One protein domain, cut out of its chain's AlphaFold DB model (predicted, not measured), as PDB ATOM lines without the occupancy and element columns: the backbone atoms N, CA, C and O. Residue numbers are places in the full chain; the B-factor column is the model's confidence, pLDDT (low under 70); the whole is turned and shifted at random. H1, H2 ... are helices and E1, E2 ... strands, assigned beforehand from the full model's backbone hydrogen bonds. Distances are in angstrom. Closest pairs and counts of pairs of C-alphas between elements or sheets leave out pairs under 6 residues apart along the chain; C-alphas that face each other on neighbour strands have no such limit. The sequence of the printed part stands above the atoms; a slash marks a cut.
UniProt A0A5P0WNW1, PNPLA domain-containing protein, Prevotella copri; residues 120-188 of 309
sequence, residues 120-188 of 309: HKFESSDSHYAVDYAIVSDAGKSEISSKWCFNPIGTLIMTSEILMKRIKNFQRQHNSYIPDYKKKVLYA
ATOM      1  N   HIS A 120    -134.627 140.508 101.055       82.44
ATOM      2  CA  HIS A 120    -135.883 139.755 100.985       82.44
ATOM      3  C   HIS A 120    -135.928 138.814  99.767       82.44
ATOM      4  O   HIS A 120    -136.668 137.829  99.760       82.44
ATOM      5  N   LYS A 121    -135.127 139.072  98.723       82.06
ATOM      6  CA  LYS A 121    -135.035 138.160  97.574       82.06
ATOM      7  C   LYS A 121    -134.480 136.792  97.920       82.06
ATOM      8  O   LYS A 121    -134.998 135.811  97.386       82.06
ATOM      9  N   PHE A 122    -133.502 136.738  98.813       81.56
ATOM     10  CA  PHE A 122    -132.823 135.501  99.184       81.56
ATOM     11  C   PHE A 122    -133.722 134.571 100.008       81.56
ATOM     12  O   PHE A 122    -133.621 133.356  99.895       81.56
ATOM     13  N   GLU A 123    -134.667 135.132 100.767       68.12
ATOM     14  CA  GLU A 123    -135.632 134.356 101.562       68.12
ATOM     15  C   GLU A 123    -136.882 133.943 100.770       68.12
ATOM     16  O   GLU A 123    -137.692 133.125 101.226       68.12
ATOM     17  N   SER A 124    -137.080 134.535  99.591       65.50
ATOM     18  CA  SER A 124    -138.296 134.346  98.814       65.50
ATOM     19  C   SER A 124    -138.392 132.931  98.235       65.50
ATOM     20  O   SER A 124    -137.402 132.306  97.880       65.50
ATOM     21  N   SER A 125    -139.620 132.443  98.036       66.25
ATOM     22  CA  SER A 125    -139.906 131.179  97.324       66.25
ATOM     23  C   SER A 125    -139.440 131.138  95.851       66.25
ATOM     24  O   SER A 125    -139.756 130.195  95.128       66.25
ATOM     25  N   ASP A 126    -138.759 132.179  95.363       79.00
ATOM     26  CA  ASP A 126    -138.219 132.243  94.007       79.00
ATOM     27  C   ASP A 126    -136.845 131.567  93.974       79.00
ATOM     28  O   ASP A 126    -135.825 132.192  94.256       79.00
ATOM     29  N   SER A 127    -136.825 130.285  93.604       83.06
ATOM     30  CA  SER A 127    -135.610 129.459  93.590       83.06
ATOM     31  C   SER A 127    -134.473 130.015  92.731       83.06
ATOM     32  O   SER A 127    -133.326 129.641  92.925       83.06
ATOM     33  N   HIS A 128    -134.755 130.923  91.797       86.94
ATOM     34  CA  HIS A 128    -133.728 131.493  90.928       86.94
ATOM     35  C   HIS A 128    -132.863 132.557  91.623       86.94
ATOM     36  O   HIS A 128    -131.775 132.837  91.139       86.94
ATOM     37  N   TYR A 129    -133.302 133.132  92.748       89.44
ATOM     38  CA  TYR A 129    -132.443 133.986  93.589       89.44
ATOM     39  C   TYR A 129    -132.087 133.319  94.923       89.44
ATOM     40  O   TYR A 129    -131.638 134.003  95.841       89.44
ATOM     41  N   ALA A 130    -132.329 132.012  95.060       88.38
ATOM     42  CA  ALA A 130    -131.987 131.288  96.274       88.38
ATOM     43  C   ALA A 130    -130.464 131.210  96.429       88.38
ATOM     44  O   ALA A 130    -129.746 130.937  95.467       88.38
ATOM     45  N   VAL A 131    -129.993 131.457  97.646       90.50
ATOM     46  CA  VAL A 131    -128.578 131.406  98.025       90.50
ATOM     47  C   VAL A 131    -128.463 130.806  99.418       90.50
ATOM     48  O   VAL A 131    -129.356 131.000 100.238       90.50
ATOM     49  N   ASP A 132    -127.356 130.128  99.707       89.62
ATOM     50  CA  ASP A 132    -127.072 129.623 101.057       89.62
ATOM     51  C   ASP A 132    -126.495 130.723 101.962       89.62
ATOM     52  O   ASP A 132    -126.712 130.749 103.177       89.62
ATOM     53  N   TYR A 133    -125.772 131.668 101.355       91.94
ATOM     54  CA  TYR A 133    -125.020 132.714 102.042       91.94
ATOM     55  C   TYR A 133    -125.291 134.077 101.406       91.94
ATOM     56  O   TYR A 133    -125.340 134.205 100.183       91.94
ATOM     57  N   ALA A 134    -125.421 135.108 102.236       93.00
ATOM     58  CA  ALA A 134    -125.653 136.475 101.798       93.00
ATOM     59  C   ALA A 134    -124.724 137.449 102.528       93.00
ATOM     60  O   ALA A 134    -124.710 137.525 103.756       93.00
ATOM     61  N   ILE A 135    -123.982 138.244 101.757       94.25
ATOM     62  CA  ILE A 135    -123.232 139.396 102.261       94.25
ATOM     63  C   ILE A 135    -124.035 140.642 101.896       94.25
ATOM     64  O   ILE A 135    -124.285 140.902 100.719       94.25
ATOM     65  N   VAL A 136    -124.471 141.397 102.902       92.75
ATOM     66  CA  VAL A 136    -125.357 142.551 102.722       92.75
ATOM     67  C   VAL A 136    -124.608 143.825 103.082       92.75
ATOM     68  O   VAL A 136    -124.272 144.045 104.242       92.75
ATOM     69  N   SER A 137    -124.375 144.678 102.085       91.75
ATOM     70  CA  SER A 137    -123.797 146.012 102.272       91.75
ATOM     71  C   SER A 137    -124.905 147.046 102.428       91.75
ATOM     72  O   SER A 137    -125.674 147.291 101.499       91.75
ATOM     73  N   ASP A 138    -124.955 147.699 103.579       88.81
ATOM     74  CA  ASP A 138    -125.962 148.684 103.929       88.81
ATOM     75  C   ASP A 138    -125.338 150.063 104.170       88.81
ATOM     76  O   ASP A 138    -124.830 150.384 105.244       88.81
ATOM     77  N   ALA A 139    -125.429 150.910 103.146       82.44
ATOM     78  CA  ALA A 139    -124.997 152.306 103.197       82.44
ATOM     79  C   ALA A 139    -126.100 153.264 103.696       82.44
ATOM     80  O   ALA A 139    -125.978 154.486 103.584       82.44
ATOM     81  N   GLY A 140    -127.219 152.734 104.195       73.81
ATOM     82  CA  GLY A 140    -128.394 153.510 104.562       73.81
ATOM     83  C   GLY A 140    -128.173 154.348 105.816       73.81
ATOM     84  O   GLY A 140    -128.329 153.855 106.935       73.81
ATOM     85  N   LYS A 141    -127.916 155.642 105.623       69.62
ATOM     86  CA  LYS A 141    -127.936 156.659 106.673       69.62
ATOM     87  C   LYS A 141    -129.374 157.097 106.934       69.62
ATOM     88  O   LYS A 141    -130.001 157.728 106.089       69.62
ATOM     89  N   SER A 142    -129.905 156.790 108.111       60.00
ATOM     90  CA  SER A 142    -131.277 157.171 108.473       60.00
ATOM     91  C   SER A 142    -131.312 157.883 109.820       60.00
ATOM     92  O   SER A 142    -132.033 157.477 110.735       60.00
ATOM     93  N   GLU A 143    -130.500 158.928 109.980       65.38
ATOM     94  CA  GLU A 143    -130.725 159.880 111.068       65.38
ATOM     95  C   GLU A 143    -132.056 160.588 110.809       65.38
ATOM     96  O   GLU A 143    -132.184 161.408 109.903       65.38
ATOM     97  N   ILE A 144    -133.070 160.216 111.587       70.56
ATOM     98  CA  ILE A 144    -134.388 160.842 111.528       70.56
ATOM     99  C   ILE A 144    -134.237 162.222 112.158       70.56
ATOM    100  O   ILE A 144    -133.844 162.337 113.319       70.56
ATOM    101  N   SER A 145    -134.543 163.269 111.396       70.00
ATOM    102  CA  SER A 145    -134.456 164.643 111.879       70.00
ATOM    103  C   SER A 145    -135.748 165.395 111.605       70.00
ATOM    104  O   SER A 145    -136.138 165.591 110.459       70.00
ATOM    105  N   SER A 146    -136.379 165.904 112.660       74.69
ATOM    106  CA  SER A 146    -137.569 166.757 112.554       74.69
ATOM    107  C   SER A 146    -137.275 168.144 111.970       74.69
ATOM    108  O   SER A 146    -138.208 168.897 111.702       74.69
ATOM    109  N   LYS A 147    -135.997 168.473 111.718       73.44
ATOM    110  CA  LYS A 147    -135.526 169.786 111.243       73.44
ATOM    111  C   LYS A 147    -136.200 170.293 109.970       73.44
ATOM    112  O   LYS A 147    -136.124 171.484 109.728       73.44
ATOM    113  N   TRP A 148    -136.818 169.433 109.161       66.50
ATOM    114  CA  TRP A 148    -137.468 169.816 107.899       66.50
ATOM    115  C   TRP A 148    -138.991 169.584 107.893       66.50
ATOM    116  O   TRP A 148    -139.647 169.756 106.866       66.50
ATOM    117  N   CYS A 149    -139.581 169.224 109.037       79.69
ATOM    118  CA  CYS A 149    -141.007 168.904 109.177       79.69
ATOM    119  C   CYS A 149    -141.866 170.145 109.483       79.69
ATOM    120  O   CYS A 149    -142.631 170.152 110.442       79.69
ATOM    121  N   PHE A 150    -141.744 171.207 108.684       83.50
ATOM    122  CA  PHE A 150    -142.504 172.451 108.902       83.50
ATOM    123  C   PHE A 150    -143.818 172.529 108.115       83.50
ATOM    124  O   PHE A 150    -144.600 173.456 108.303       83.50
ATOM    125  N   ASN A 151    -144.062 171.595 107.195       83.00
ATOM    126  CA  ASN A 151    -145.257 171.580 106.356       83.00
ATOM    127  C   ASN A 151    -145.692 170.137 106.037       83.00
ATOM    128  O   ASN A 151    -144.873 169.221 106.153       83.00
ATOM    129  N   PRO A 152    -146.943 169.917 105.583       84.81
ATOM    130  CA  PRO A 152    -147.458 168.576 105.305       84.81
ATOM    131  C   PRO A 152    -146.626 167.764 104.302       84.81
ATOM    132  O   PRO A 152    -146.546 166.548 104.429       84.81
ATOM    133  N   ILE A 153    -145.973 168.410 103.328       80.50
ATOM    134  CA  ILE A 153    -145.111 167.722 102.351       80.50
ATOM    135  C   ILE A 153    -143.851 167.189 103.044       80.50
ATOM    136  O   ILE A 153    -143.510 166.019 102.876       80.50
ATOM    137  N   GLY A 154    -143.197 168.017 103.862       80.25
ATOM    138  CA  GLY A 154    -142.060 167.606 104.688       80.25
ATOM    139  C   GLY A 154    -142.430 166.475 105.649       80.25
ATOM    140  O   GLY A 154    -141.689 165.502 105.769       80.25
ATOM    141  N   THR A 155    -143.621 166.537 106.250       84.06
ATOM    142  CA  THR A 155    -144.147 165.466 107.110       84.06
ATOM    143  C   THR A 155    -144.364 164.158 106.345       84.06
ATOM    144  O   THR A 155    -144.020 163.093 106.856       84.06
ATOM    145  N   LEU A 156    -144.893 164.204 105.117       83.56
ATOM    146  CA  LEU A 156    -145.071 163.013 104.277       83.56
ATOM    147  C   LEU A 156    -143.730 162.379 103.879       83.56
ATOM    148  O   LEU A 156    -143.604 161.155 103.926       83.56
ATOM    149  N   ILE A 157    -142.727 163.194 103.530       81.25
ATOM    150  CA  ILE A 157    -141.361 162.722 103.243       81.25
ATOM    151  C   ILE A 157    -140.790 162.018 104.476       81.25
ATOM    152  O   ILE A 157    -140.423 160.848 104.394       81.25
ATOM    153  N   MET A 158    -140.810 162.684 105.632       82.38
ATOM    154  CA  MET A 158    -140.282 162.126 106.877       82.38
ATOM    155  C   MET A 158    -141.014 160.848 107.300       82.38
ATOM    156  O   MET A 158    -140.394 159.882 107.734       82.38
ATOM    157  N   THR A 159    -142.336 160.795 107.127       84.56
ATOM    158  CA  THR A 159    -143.122 159.584 107.411       84.56
ATOM    159  C   THR A 159    -142.673 158.423 106.525       84.56
ATOM    160  O   THR A 159    -142.474 157.314 107.019       84.56
ATOM    161  N   SER A 160    -142.456 158.674 105.230       81.62
ATOM    162  CA  SER A 160    -141.924 157.670 104.304       81.62
ATOM    163  C   SER A 160    -140.532 157.192 104.726       81.62
ATOM    164  O   SER A 160    -140.286 155.989 104.732       81.62
ATOM    165  N   GLU A 161    -139.633 158.104 105.107       81.44
ATOM    166  CA  GLU A 161    -138.282 157.767 105.582       81.44
ATOM    167  C   GLU A 161    -138.314 156.916 106.859       81.44
ATOM    168  O   GLU A 161    -137.608 155.909 106.954       81.44
ATOM    169  N   ILE A 162    -139.177 157.264 107.818       84.12
ATOM    170  CA  ILE A 162    -139.372 156.492 109.053       84.12
ATOM    171  C   ILE A 162    -139.873 155.081 108.733       84.12
ATOM    172  O   ILE A 162    -139.344 154.111 109.278       84.12
ATOM    173  N   LEU A 163    -140.873 154.944 107.856       85.50
ATOM    174  CA  LEU A 163    -141.414 153.637 107.474       85.50
ATOM    175  C   LEU A 163    -140.357 152.773 106.780       85.50
ATOM    176  O   LEU A 163    -140.174 151.624 107.178       85.50
ATOM    177  N   MET A 164    -139.604 153.331 105.828       82.56
ATOM    178  CA  MET A 164    -138.508 152.616 105.161       82.56
ATOM    179  C   MET A 164    -137.426 152.183 106.159       82.56
ATOM    180  O   MET A 164    -136.995 151.030 106.138       82.56
ATOM    181  N   LYS A 165    -137.041 153.051 107.107       83.81
ATOM    182  CA  LYS A 165    -136.092 152.696 108.175       83.81
ATOM    183  C   LYS A 165    -136.620 151.562 109.055       83.81
ATOM    184  O   LYS A 165    -135.861 150.664 109.416       83.81
ATOM    185  N   ARG A 166    -137.906 151.587 109.417       84.31
ATOM    186  CA  ARG A 166    -138.528 150.514 110.209       84.31
ATOM    187  C   ARG A 166    -138.536 149.192 109.451       84.31
ATOM    188  O   ARG A 166    -138.191 148.183 110.056       84.31
ATOM    189  N   ILE A 167    -138.872 149.204 108.159       84.44
ATOM    190  CA  ILE A 167    -138.835 148.013 107.297       84.44
ATOM    191  C   ILE A 167    -137.410 147.452 107.234       84.44
ATOM    192  O   ILE A 167    -137.217 146.282 107.551       84.44
ATOM    193  N   LYS A 168    -136.407 148.298 106.947       84.75
ATOM    194  CA  LYS A 168    -134.981 147.923 106.956       84.75
ATOM    195  C   LYS A 168    -134.571 147.279 108.285       84.75
ATOM    196  O   LYS A 168    -133.982 146.203 108.302       84.75
ATOM    197  N   ASN A 169    -134.882 147.926 109.410       84.88
ATOM    198  CA  ASN A 169    -134.510 147.417 110.731       84.88
ATOM    199  C   ASN A 169    -135.190 146.083 111.044       84.88
ATOM    200  O   ASN A 169    -134.538 145.198 111.591       84.88
ATOM    201  N   PHE A 170    -136.468 145.944 110.687       85.75
ATOM    202  CA  PHE A 170    -137.218 144.709 110.869       85.75
ATOM    203  C   PHE A 170    -136.622 143.570 110.036       85.75
ATOM    204  O   PHE A 170    -136.383 142.499 110.580       85.75
ATOM    205  N   GLN A 171    -136.310 143.816 108.760       84.75
ATOM    206  CA  GLN A 171    -135.664 142.841 107.873       84.75
ATOM    207  C   GLN A 171    -134.296 142.418 108.413       84.75
ATOM    208  O   GLN A 171    -134.047 141.233 108.591       84.75
ATOM    209  N   ARG A 172    -133.430 143.370 108.778       85.31
ATOM    210  CA  ARG A 172    -132.120 143.053 109.362       85.31
ATOM    211  C   ARG A 172    -132.249 142.241 110.652       85.31
ATOM    212  O   ARG A 172    -131.552 141.248 110.818       85.31
ATOM    213  N   GLN A 173    -133.128 142.651 111.570       84.06
ATOM    214  CA  GLN A 173    -133.345 141.924 112.823       84.06
ATOM    215  C   GLN A 173    -133.882 140.516 112.577       84.06
ATOM    216  O   GLN A 173    -133.411 139.579 113.213       84.06
ATOM    217  N   HIS A 174    -134.827 140.366 111.649       84.50
ATOM    218  CA  HIS A 174    -135.331 139.066 111.235       84.50
ATOM    219  C   HIS A 174    -134.169 138.190 110.750       84.50
ATOM    220  O   HIS A 174    -133.858 137.178 111.368       84.50
ATOM    221  N   ASN A 175    -133.429 138.646 109.746       84.62
ATOM    222  CA  ASN A 175    -132.371 137.870 109.105       84.62
ATOM    223  C   ASN A 175    -131.219 137.514 110.068       84.62
ATOM    224  O   ASN A 175    -130.666 136.412 110.012       84.62
ATOM    225  N   SER A 176    -130.858 138.421 110.984       81.69
ATOM    226  CA  SER A 176    -129.797 138.192 111.972       81.69
ATOM    227  C   SER A 176    -130.223 137.255 113.108       81.69
ATOM    228  O   SER A 176    -129.451 136.359 113.457       81.69
ATOM    229  N   TYR A 177    -131.431 137.434 113.655       81.06
ATOM    230  CA  TYR A 177    -131.864 136.830 114.925       81.06
ATOM    231  C   TYR A 177    -132.927 135.729 114.772       81.06
ATOM    232  O   TYR A 177    -133.544 135.310 115.753       81.06
ATOM    233  N   ILE A 178    -133.152 135.223 113.557       80.00
ATOM    234  CA  ILE A 178    -133.888 133.971 113.368       80.00
ATOM    235  C   ILE A 178    -133.098 132.814 114.018       80.00
ATOM    236  O   ILE A 178    -131.908 132.656 113.722       80.00
ATOM    237  N   PRO A 179    -133.745 131.985 114.861       75.31
ATOM    238  CA  PRO A 179    -133.127 130.785 115.418       75.31
ATOM    239  C   PRO A 179    -132.638 129.820 114.333       75.31
ATOM    240  O   PRO A 179    -133.298 129.671 113.302       75.31
ATOM    241  N   ASP A 180    -131.547 129.104 114.612       74.62
ATOM    242  CA  ASP A 180    -130.849 128.217 113.665       74.62
ATOM    243  C   ASP A 180    -131.792 127.306 112.854       74.62
ATOM    244  O   ASP A 180    -131.800 127.330 111.628       74.62
ATOM    245  N   TYR A 181    -132.713 126.607 113.525       72.44
ATOM    246  CA  TYR A 181    -133.644 125.661 112.890       72.44
ATOM    247  C   TYR A 181    -134.615 126.279 111.860       72.44
ATOM    248  O   TYR A 181    -135.279 125.550 111.124       72.44
ATOM    249  N   LYS A 182    -134.743 127.611 111.817       77.25
ATOM    250  CA  LYS A 182    -135.544 128.353 110.825       77.25
ATOM    251  C   LYS A 182    -134.684 129.079 109.791       77.25
ATOM    252  O   LYS A 182    -135.240 129.639 108.844       77.25
ATOM    253  N   LYS A 183    -133.362 129.112 109.969       79.19
ATOM    254  CA  LYS A 183    -132.445 129.893 109.143       79.19
ATOM    255  C   LYS A 183    -132.212 129.167 107.819       79.19
ATOM    256  O   LYS A 183    -131.693 128.059 107.789       79.19
ATOM    257  N   LYS A 184    -132.641 129.789 106.719       83.50
ATOM    258  CA  LYS A 184    -132.440 129.262 105.355       83.50
ATOM    259  C   LYS A 184    -131.202 129.831 104.673       83.50
ATOM    260  O   LYS A 184    -130.654 129.187 103.794       83.50
ATOM    261  N   VAL A 185    -130.807 131.038 105.069       89.00
ATOM    262  CA  VAL A 185    -129.689 131.791 104.502       89.00
ATOM    263  C   VAL A 185    -128.847 132.321 105.656       89.00
ATOM    264  O   VAL A 185    -129.393 132.855 106.626       89.00
ATOM    265  N   LEU A 186    -127.525 132.185 105.574       90.75
ATOM    266  CA  LEU A 186    -126.611 132.793 106.542       90.75
ATOM    267  C   LEU A 186    -126.202 134.184 106.068       90.75
ATOM    268  O   LEU A 186    -125.716 134.354 104.952       90.75
ATOM    269  N   TYR A 187    -126.385 135.176 106.935       92.06
ATOM    270  CA  TYR A 187    -126.138 136.575 106.612       92.06
ATOM    271  C   TYR A 187    -124.880 137.107 107.297       92.06
ATOM    272  O   TYR A 187    -124.713 136.940 108.506       92.06
ATOM    273  N   ALA A 188    -124.064 137.835 106.540       93.44
ATOM    274  CA  ALA A 188    -123.050 138.752 107.045       93.44
ATOM    275  C   ALA A 188    -123.451 140.182 106.655       93.44
ATOM    276  O   ALA A 188    -123.574 140.498 105.470       93.44
TER     277      ALA A 188
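AT A GLANCE: This is residues 120 to 188 of the 309 residues of the protein "PNPLA domain-containing protein" of Prevotella copri (UniProt A0A5P0WNW1). One long helix, H2, makes the length of a rod; near its last residues sit a small parallel sheet, E1 and E2, and short H1. Residues 139 to 151 run from E1 to the far end of H2. The printed part has 69 residues, mixed in class, in the order H1, E1, H2, E2. It is only just loose, close to extended: radius of gyration of the C-alphas 16.0 A, spans 47 by 22 by 19 A.

HOW THE PARTS SIT: H1, residues 120 to 123, is close to but not clearly touching H2, residues 152 to 177; their closest C-alphas, of His 120 and Gln 171, are 7.6 A apart. E1, residues 133 to 138, and E2, residues 186 to 188, are parallel neighbours; N 134 and O 186, 2.8 A apart, are within hydrogen-bond range. E1, H2, E2 form a strand-helix-strand unit, parallel strands with a helix between them in the chain, its crossover right-handed. The closest C-alphas of H2 and E2, of Ser 176 and Tyr 187, are 6.7 A apart. In H2 every O i to N i+4 pair is within hydrogen-bond range; H1 is too short for one.

IN THESE COORDINATES: H1 begins at C-alpha 120 (-135.883, 139.755, 100.985). E1 is 16.1 A long and H2 36.7 A. E2 ends at C-alpha 188 (-123.050, 138.752, 107.045).

THE WHOLE: The C-alphas farthest apart, of Asn 151 and Tyr 181, are 47.8 A apart. The printed part has no cut; the link E1 to H2 is long. pLDDT is under 70 at residues 123 to 125, 141 to 143 and 148.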